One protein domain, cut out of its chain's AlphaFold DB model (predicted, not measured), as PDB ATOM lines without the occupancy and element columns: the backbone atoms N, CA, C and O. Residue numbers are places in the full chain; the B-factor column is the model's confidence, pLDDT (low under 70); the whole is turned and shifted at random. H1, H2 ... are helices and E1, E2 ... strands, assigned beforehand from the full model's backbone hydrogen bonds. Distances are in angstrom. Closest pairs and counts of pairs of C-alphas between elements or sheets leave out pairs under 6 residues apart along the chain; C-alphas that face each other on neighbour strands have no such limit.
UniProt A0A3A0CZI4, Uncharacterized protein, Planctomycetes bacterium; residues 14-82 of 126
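AT A GLANCE: This is residues 14 to 82 of the 126 residues of an uncharacterized protein of Planctomycetes bacterium (UniProt A0A3A0CZI4). A small body, the hairpin of E1 and E2 with H1 packed lengthwise over it, bears a long arm, residues 60 to 82, which sticks out and holds H2. The printed part has 69 residues, with named elements in the order E1, E2, H1, H2; the class is mixed, helices and strands. The whole is only just extended, close to loose, with a radius of gyration of the C-alphas of 16.6 A, spanning 51 by 21 by 16 A.

HOW THE PARTS SIT: E1, residues 20 to 25, and E2, residues 28 to 34, form an antiparallel hairpin at 155 degrees, with N 23 and O 30 within hydrogen-bond range at 3.0 A. The closest C-alphas of E2 and H1, residues 38 to 53, are those of Leu 32 and Thr 40, 5.7 A apart. H2, residues 67 to 81, is apart from E1, E2 and H1. Every O i to N i+4 pair is within hydrogen-bond range in H1, and 10 of 11 in H2.

IN THESE COORDINATES: E1 measures 16.0 A from C-alpha 20 at (49.107, -104.148, 167.428), E2 18.1 A, H1 22.5 A, and H2 20.3 A to C-alpha 81 at (39.950, -60.807, 175.900).

THE WHOLE: The printed part has no cut. H1 to H2 is a long link of 13 residues. Residues 57 to 65 have pLDDT under 70.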
ATOM      1  N   THR A  14      48.373-100.980 161.433       91.50
ATOM      2  CA  THR A  14      48.816-102.189 162.134       91.50
ATOM      3  C   THR A  14      50.330-102.230 162.166       91.50
ATOM      4  O   THR A  14      50.994-102.071 161.138       91.50
ATOM      5  N   HIS A  15      50.887-102.433 163.353       91.19
ATOM      6  CA  HIS A  15      52.308-102.639 163.547       91.19
ATOM      7  C   HIS A  15      52.650-104.091 163.210       91.19
ATOM      8  O   HIS A  15      52.160-105.010 163.863       91.19
ATOM      9  N   LYS A  16      53.472-104.308 162.176       87.25
ATOM     10  CA  LYS A  16      53.742-105.653 161.638       87.25
ATOM     11  C   LYS A  16      54.440-106.574 162.643       87.25
ATOM     12  O   LYS A  16      54.108-107.747 162.695       87.25
ATOM     13  N   ALA A  17      55.363-106.043 163.447       89.12
ATOM     14  CA  ALA A  17      56.162-106.865 164.355       89.12
ATOM     15  C   ALA A  17      55.375-107.355 165.585       89.12
ATOM     16  O   ALA A  17      55.582-108.473 166.034       89.12
ATOM     17  N   THR A  18      54.457-106.543 166.123       86.56
ATOM     18  CA  THR A  18      53.677-106.897 167.331       86.56
ATOM     19  C   THR A  18      52.216-107.244 167.041       86.56
ATOM     20  O   THR A  18      51.500-107.678 167.942       86.56
ATOM     21  N   GLY A  19      51.734-107.027 165.814       89.69
ATOM     22  CA  GLY A  19      50.325-107.211 165.451       89.69
ATOM     23  C   GLY A  19      49.372-106.232 166.148       89.69
ATOM     24  O   GLY A  19      48.168-106.482 166.225       89.69
ATOM     25  N   GLN A  20      49.896-105.135 166.696       91.94
ATOM     26  CA  GLN A  20      49.107-104.148 167.428       91.94
ATOM     27  C   GLN A  20      48.571-103.053 166.502       91.94
ATOM     28  O   GLN A  20      49.273-102.577 165.611       91.94
ATOM     29  N   GLY A  21      47.333-102.632 166.740       92.69
ATOM     30  CA  GLY A  21      46.718-101.474 166.113       92.69
ATOM     31  C   GLY A  21      47.222-100.196 166.767       92.69
ATOM     32  O   GLY A  21      47.204-100.074 167.993       92.69
ATOM     33  N   TYR A  22      47.669 -99.245 165.955       93.19
ATOM     34  CA  TYR A  22      48.133 -97.944 166.413       93.19
ATOM     35  C   TYR A  22      47.635 -96.815 165.511       93.19
ATOM     36  O   TYR A  22      47.355 -97.003 164.323       93.19
ATOM     37  N   VAL A  23      47.544 -95.619 166.084       93.06
ATOM     38  CA  VAL A  23      47.229 -94.376 165.372       93.06
ATOM     39  C   VAL A  23      48.319 -93.360 165.654       93.06
ATOM     40  O   VAL A  23      48.822 -93.281 166.771       93.06
ATOM     41  N   VAL A  24      48.675 -92.570 164.643       90.31
ATOM     42  CA  VAL A  24      49.599 -91.448 164.806       90.31
ATOM     43  C   VAL A  24      48.794 -90.160 164.922       90.31
ATOM     44  O   VAL A  24      48.164 -89.740 163.954       90.31
ATOM     45  N   LEU A  25      48.826 -89.537 166.099       88.44
ATOM     46  CA  LEU A  25      48.214 -88.236 166.374       88.44
ATOM     47  C   LEU A  25      49.326 -87.220 166.639       88.44
ATOM     48  O   LEU A  25      50.100 -87.391 167.579       88.44
ATOM     49  N   ASN A  26      49.429 -86.172 165.815       80.19
ATOM     50  CA  ASN A  26      50.433 -85.101 165.959       80.19
ATOM     51  C   ASN A  26      51.872 -85.607 166.172       80.19
ATOM     52  O   ASN A  26      52.600 -85.114 167.030       80.19
ATOM     53  N   GLY A  27      52.263 -86.642 165.425       83.75
ATOM     54  CA  GLY A  27      53.597 -87.245 165.512       83.75
ATOM     55  C   GLY A  27      53.795 -88.227 166.673       83.75
ATOM     56  O   GLY A  27      54.865 -88.819 166.774       83.75
ATOM     57  N   ARG A  28      52.785 -88.459 167.520       84.31
ATOM     58  CA  ARG A  28      52.826 -89.469 168.589       84.31
ATOM     59  C   ARG A  28      52.042 -90.714 168.185       84.31
ATOM     60  O   ARG A  28      50.889 -90.612 167.773       84.31
ATOM     61  N   ALA A  29      52.660 -91.885 168.314       89.31
ATOM     62  CA  ALA A  29      52.009 -93.169 168.072       89.31
ATOM     63  C   ALA A  29      51.312 -93.666 169.348       89.31
ATOM     64  O   ALA A  29      51.953 -93.839 170.382       89.31
ATOM     65  N   ILE A  30      50.005 -93.903 169.264       89.25
ATOM     66  CA  ILE A  30      49.183 -94.452 170.346       89.25
ATOM     67  C   ILE A  30      48.794 -95.876 169.969       89.25
ATOM     68  O   ILE A  30      48.138 -96.084 168.948       89.25
ATOM     69  N   TYR A  31      49.180 -96.845 170.795       92.06
ATOM     70  CA  TYR A  31      48.831 -98.254 170.625       92.06
ATOM     71  C   TYR A  31      47.502 -98.555 171.322       92.06
ATOM     72  O   TYR A  31      47.324 -98.259 172.501       92.06
ATOM     73  N   LEU A  32      46.558 -99.142 170.590       90.75
ATOM     74  CA  LEU A  32      45.182 -99.379 171.047       90.75
ATOM     75  C   LEU A  32      44.953-100.828 171.509       90.75
ATOM     76  O   LEU A  32      43.965-101.122 172.192       90.75
ATOM     77  N   GLY A  33      45.882-101.724 171.168       89.88
ATOM     78  CA  GLY A  33      45.819-103.154 171.459       89.88
ATOM     79  C   GLY A  33      46.037-103.987 170.201       89.88
ATOM     80  O   GLY A  33      46.594-103.502 169.223       89.88
ATOM     81  N   ARG A  34      45.620-105.253 170.213       90.06
ATOM     82  CA  ARG A  34      45.798-106.165 169.073       90.06
ATOM     83  C   ARG A  34      44.824-105.827 167.936       90.06
ATOM     84  O   ARG A  34      43.642-105.586 168.184       90.06
ATOM     85  N   THR A  35      45.313-105.766 166.698       83.31
ATOM     86  CA  THR A  35      44.478-105.479 165.517       83.31
ATOM     87  C   THR A  35      43.486-106.619 165.263       83.31
ATOM     88  O   THR A  35      43.831-107.782 165.458       83.31
ATOM     89  N   GLY A  36      42.276-106.288 164.796       82.06
ATOM     90  CA  GLY A  36      41.250-107.262 164.394       82.06
ATOM     91  C   GLY A  36      40.212-107.588 165.472       82.06
ATOM     92  O   GLY A  36      39.321-108.395 165.242       82.06
ATOM     93  N   LEU A  37      40.306-106.954 166.642       87.94
ATOM     94  CA  LEU A  37      39.290-107.032 167.692       87.94
ATOM     95  C   LEU A  37      38.361-105.819 167.609       87.94
ATOM     96  O   LEU A  37      38.835-104.686 167.497       87.94
ATOM     97  N   LEU A  38      37.060-106.041 167.812       88.88
ATOM     98  CA  LEU A  38      36.059-104.971 167.946       88.88
ATOM     99  C   LEU A  38      36.419-103.974 169.062       88.88
ATOM    100  O   LEU A  38      36.132-102.783 168.976       88.88
ATOM    101  N   VAL A  39      37.105-104.447 170.109       90.06
ATOM    102  CA  VAL A  39      37.620-103.605 171.202       90.06
ATOM    103  C   VAL A  39      38.599-102.550 170.678       90.06
ATOM    104  O   VAL A  39      38.556-101.399 171.109       90.06
ATOM    105  N   THR A  40      39.462-102.922 169.734       89.44
ATOM    106  CA  THR A  40      40.475-102.031 169.160       89.44
ATOM    107  C   THR A  40      39.833-100.983 168.257       89.44
ATOM    108  O   THR A  40      40.205 -99.813 168.331       89.44
ATOM    109  N   GLU A  41      38.823-101.365 167.474       89.88
ATOM    110  CA  GLU A  41      38.036-100.423 166.666       89.88
ATOM    111  C   GLU A  41      37.251 -99.443 167.543       89.88
ATOM    112  O   GLU A  41      37.297 -98.233 167.329       89.88
ATOM    113  N   ARG A  42      36.601 -99.924 168.608       92.56
ATOM    114  CA  ARG A  42      35.882 -99.052 169.546       92.56
ATOM    115  C   ARG A  42      36.813 -98.041 170.216       92.56
ATOM    116  O   ARG A  42      36.477 -96.860 170.292       92.56
ATOM    117  N   ARG A  43      37.996 -98.483 170.658       91.38
ATOM    118  CA  ARG A  43      39.029 -97.597 171.221       91.38
ATOM    119  C   ARG A  43      39.533 -96.586 170.198       91.38
ATOM    120  O   ARG A  43      39.711 -95.424 170.543       91.38
ATOM    121  N   TYR A  44      39.722 -97.004 168.948       93.25
ATOM    122  CA  TYR A  44      40.064 -96.107 167.845       93.25
ATOM    123  C   TYR A  44      39.023 -94.990 167.689       93.25
ATOM    124  O   TYR A  44      39.386 -93.813 167.697       93.25
ATOM    125  N   HIS A  45      37.737 -95.340 167.626       91.56
ATOM    126  CA  HIS A  45      36.660 -94.358 167.494       91.56
ATOM    127  C   HIS A  45      36.585 -93.403 168.688       91.56
ATOM    128  O   HIS A  45      36.439 -92.201 168.486       91.56
ATOM    129  N   GLN A  46      36.741 -93.910 169.914       92.06
ATOM    130  CA  GLN A  46      36.780 -93.079 171.122       92.06
ATOM    131  C   GLN A  46      37.940 -92.081 171.087       92.06
ATOM    132  O   GLN A  46      37.726 -90.883 171.249       92.06
ATOM    133  N   VAL A  47      39.156 -92.555 170.801       90.56
ATOM    134  CA  VAL A  47      40.355 -91.706 170.749       90.56
ATOM    135  C   VAL A  47      40.239 -90.640 169.658       90.56
ATOM    136  O   VAL A  47      40.626 -89.494 169.879       90.56
ATOM    137  N   ILE A  48      39.678 -90.980 168.494       90.31
ATOM    138  CA  ILE A  48      39.460 -90.001 167.424       90.31
ATOM    139  C   ILE A  48      38.373 -88.994 167.786       90.31
ATOM    140  O   ILE A  48      38.572 -87.808 167.543       90.31
ATOM    141  N   ALA A  49      37.256 -89.425 168.376       89.56
ATOM    142  CA  ALA A  49      36.197 -88.513 168.802       89.56
ATOM    143  C   ALA A  49      36.721 -87.500 169.831       89.56
ATOM    144  O   ALA A  49      36.502 -86.299 169.683       89.56
ATOM    145  N   GLU A  50      37.495 -87.967 170.814       87.31
ATOM    146  CA  GLU A  50      38.160 -87.097 171.788       87.31
ATOM    147  C   GLU A  50      39.150 -86.132 171.127       87.31
ATOM    148  O   GLU A  50      39.196 -84.954 171.473       87.31
ATOM    149  N   TRP A  51      39.940 -86.613 170.165       85.69
ATOM    150  CA  TRP A  51      40.922 -85.790 169.461       85.69
ATOM    151  C   TRP A  51      40.270 -84.720 168.576       85.69
ATOM    152  O   TRP A  51      40.745 -83.584 168.525       85.69
ATOM    153  N   LEU A  52      39.164 -85.057 167.911       86.12
ATOM    154  CA  LEU A  52      38.377 -84.103 167.133       86.12
ATOM    155  C   LEU A  52      37.724 -83.054 168.042       86.12
ATOM    156  O   LEU A  52      37.799 -81.867 167.734       86.12
ATOM    157  N   ALA A  53      37.166 -83.464 169.185       82.69
ATOM    158  CA  ALA A  53      36.598 -82.548 170.178       82.69
ATOM    159  C   ALA A  53      37.654 -81.605 170.784       82.69
ATOM    160  O   ALA A  53      37.368 -80.442 171.053       82.69
ATOM    161  N   ALA A  54      38.894 -82.077 170.940       78.00
ATOM    162  CA  ALA A  54      40.033 -81.276 171.388       78.00
ATOM    163  C   ALA A  54      40.619 -80.351 170.296       78.00
ATOM    164  O   ALA A  54      41.698 -79.786 170.483       78.00
ATOM    165  N   GLY A  55      39.961 -80.209 169.139       77.88
ATOM    166  CA  GLY A  55      40.427 -79.343 168.054       77.88
ATOM    167  C   GLY A  55      41.739 -79.819 167.437       77.88
ATOM    168  O   GLY A  55      42.599 -79.007 167.103       77.88
ATOM    169  N   GLN A  56      41.922 -81.138 167.331       71.38
ATOM    170  CA  GLN A  56      43.153 -81.771 166.856       71.38
ATOM    171  C   GLN A  56      44.379 -81.532 167.738       71.38
ATOM    172  O   GLN A  56      45.489 -81.872 167.328       71.38
ATOM    173  N   GLN A  57      44.236 -80.994 168.949       64.50
ATOM    174  CA  GLN A  57      45.358 -80.896 169.875       64.50
ATOM    175  C   GLN A  57      45.489 -82.185 170.691       64.50
ATOM    176  O   GLN A  57      44.486 -82.751 171.135       64.50
ATOM    177  N   PRO A  58      46.714 -82.704 170.887       59.09
ATOM    178  CA  PRO A  58      46.886 -83.839 171.772       59.09
ATOM    179  C   PRO A  58      46.578 -83.379 173.201       59.09
ATOM    180  O   PRO A  58      46.888 -82.244 173.570       59.09
ATOM    181  N   LYS A  59      46.007 -84.265 174.025       59.47
ATOM    182  CA  LYS A  59      45.940 -84.043 175.474       59.47
ATOM    183  C   LYS A  59      47.374 -83.822 175.962       59.47
ATOM    184  O   LYS A  59      48.173 -84.759 175.994       59.47
ATOM    185  N   PHE A  60      47.727 -82.577 176.272       54.78
ATOM    186  CA  PHE A  60      48.963 -82.288 176.982       54.78
ATOM    187  C   PHE A  60      48.811 -82.942 178.349       54.78
ATOM    188  O   PHE A  60      47.871 -82.634 179.083       54.78
ATOM    189  N   GLN A  61      49.689 -83.888 178.673       56.84
ATOM    190  CA  GLN A  61      49.819 -84.301 180.059       56.84
ATOM    191  C   GLN A  61      50.285 -83.050 180.806       56.84
ATOM    192  O   GLN A  61      51.343 -82.502 180.503       56.84
ATOM    193  N   LEU A  62      49.438 -82.540 181.706       55.69
ATOM    194  CA  LEU A  62      49.664 -81.297 182.456       55.69
ATOM    195  C   LEU A  62      50.999 -81.300 183.222       55.69
ATOM    196  O   LEU A  62      51.490 -80.238 183.587       55.69
ATOM    197  N   CYS A  63      51.596 -82.478 183.406       57.03
ATOM    198  CA  CYS A  63      52.891 -82.688 184.036       57.03
ATOM    199  C   CYS A  63      54.063 -82.001 183.307       57.03
ATOM    200  O   CYS A  63      55.040 -81.666 183.967       57.03
ATOM    201  N   ASP A  64      53.955 -81.723 182.000       61.56
ATOM    202  CA  ASP A  64      55.056 -81.150 181.197       61.56
ATOM    203  C   ASP A  64      54.827 -79.685 180.778       61.56
ATOM    204  O   ASP A  64      55.536 -79.143 179.923       61.56
ATOM    205  N   VAL A  65      53.813 -79.015 181.332       69.62
ATOM    206  CA  VAL A  65      53.542 -77.618 180.978       69.62
ATOM    207  C   VAL A  65      54.480 -76.714 181.769       69.62
ATOM    208  O   VAL A  65      54.269 -76.423 182.944       69.62
ATOM    209  N   THR A  66      55.528 -76.233 181.105       78.81
ATOM    210  CA  THR A  66      56.397 -75.201 181.678       78.81
ATOM    211  C   THR A  66      55.633 -73.887 181.857       78.81
ATOM    212  O   THR A  66      54.761 -73.533 181.061       78.81
ATOM    213  N   VAL A  67      56.004 -73.104 182.874       80.38
ATOM    214  CA  VAL A  67      55.411 -71.779 183.153       80.38
ATOM    215  C   VAL A  67      55.456 -70.868 181.916       80.38
ATOM    216  O   VAL A  67      54.530 -70.101 181.669       80.38
ATOM    217  N   LYS A  68      56.495 -71.006 181.082       79.62
ATOM    218  CA  LYS A  68      56.642 -70.283 179.812       79.62
ATOM    219  C   LYS A  68      55.550 -70.635 178.794       79.62
ATOM    220  O   LYS A  68      55.002 -69.731 178.168       79.62
ATOM    221  N   GLU A  69      55.228 -71.917 178.639       80.19
ATOM    222  CA  GLU A  69      54.156 -72.386 177.749       80.19
ATOM    223  C   GLU A  69      52.786 -71.882 178.232       80.19
ATOM    224  O   GLU A  69      51.961 -71.428 177.435       80.19
ATOM    225  N   LEU A  70      52.574 -71.871 179.554       83.31
ATOM    226  CA  LEU A  70      51.369 -71.312 180.171       83.31
ATOM    227  C   LEU A  70      51.234 -69.806 179.889       83.31
ATOM    228  O   LEU A  70      50.181 -69.355 179.436       83.31
ATOM    229  N   LEU A  71      52.309 -69.038 180.104       84.94
ATOM    230  CA  LEU A  71      52.369 -67.598 179.824       84.94
ATOM    231  C   LEU A  71      52.093 -67.295 178.347       84.94
ATOM    232  O   LEU A  71      51.332 -66.378 178.053       84.94
ATOM    233  N   ALA A  72      52.666 -68.067 177.420       83.75
ATOM    234  CA  ALA A  72      52.467 -67.869 175.985       83.75
ATOM    235  C   ALA A  72      51.002 -68.092 175.570       83.75
ATOM    236  O   ALA A  72      50.427 -67.263 174.859       83.75
ATOM    237  N   ARG A  73      50.371 -69.168 176.059       80.94
ATOM    238  CA  ARG A  73      48.947 -69.436 175.801       80.94
ATOM    239  C   ARG A  73      48.048 -68.372 176.420       80.94
ATOM    240  O   ARG A  73      47.141 -67.875 175.751       80.94
ATOM    241  N   TYR A  74      48.328 -67.991 177.665       83.06
ATOM    242  CA  TYR A  74      47.586 -66.938 178.351       83.06
ATOM    243  C   TYR A  74      47.720 -65.588 177.637       83.06
ATOM    244  O   TYR A  74      46.731 -64.885 177.475       83.06
ATOM    245  N   TRP A  75      48.908 -65.244 177.137       81.75
ATOM    246  CA  TRP A  75      49.139 -63.997 176.408       81.75
ATOM    247  C   TRP A  75      48.309 -63.900 175.124       81.75
ATOM    248  O   TRP A  75      47.739 -62.849 174.834       81.75
ATOM    249  N   CYS A  76      48.189 -64.992 174.362       78.00
ATOM    250  CA  CYS A  76      47.315 -65.032 173.187       78.00
ATOM    251  C   CYS A  76      45.848 -64.789 173.562       78.00
ATOM    252  O   CYS A  76      45.199 -63.950 172.939       78.00
ATOM    253  N   HIS A  77      45.366 -65.442 174.622       79.56
ATOM    254  CA  HIS A  77      44.010 -65.243 175.131       79.56
ATOM    255  C   HIS A  77      43.783 -63.807 175.637       79.56
ATOM    256  O   HIS A  77      42.807 -63.162 175.262       79.56
ATOM    257  N   ALA A  78      44.719 -63.259 176.415       81.62
ATOM    258  CA  ALA A  78      44.644 -61.908 176.965       81.62
ATOM    259  C   ALA A  78      44.552 -60.829 175.871       81.62
ATOM    260  O   ALA A  78      43.830 -59.852 176.035       81.62
ATOM    261  N   ARG A  79      45.222 -61.011 174.722       75.12
ATOM    262  CA  ARG A  79      45.135 -60.075 173.578       75.12
ATOM    263  C   ARG A  79      43.760 -60.041 172.913       75.12
ATOM    264  O   ARG A  79      43.438 -59.065 172.232       75.12
ATOM    265  N   GLU A  80      43.000 -61.120 173.015       73.81
ATOM    266  CA  GLU A  80      41.637 -61.189 172.490       73.81
ATOM    267  C   GLU A  80      40.621 -60.732 173.528       73.81
ATOM    268  O   GLU A  80      39.701 -59.997 173.184       73.81
ATOM    269  N   TYR A  81      40.837 -61.113 174.786       74.38
ATOM    270  CA  TYR A  81      39.950 -60.807 175.900       74.38
ATOM    271  C   TYR A  81      40.010 -59.332 176.324       74.38
ATOM    272  O   TYR A  81      38.975 -58.698 176.504       74.38
ATOM    273  N   TYR A  82      41.208 -58.746 176.422       76.44
ATOM    274  CA  TYR A  82      41.402 -57.330 176.756       76.44
ATOM    275  C   TYR A  82      41.472 -56.467 175.490       76.44
ATOM    276  O   TYR A  82      42.498 -55.854 175.176       76.44
TER     277      TYR A  82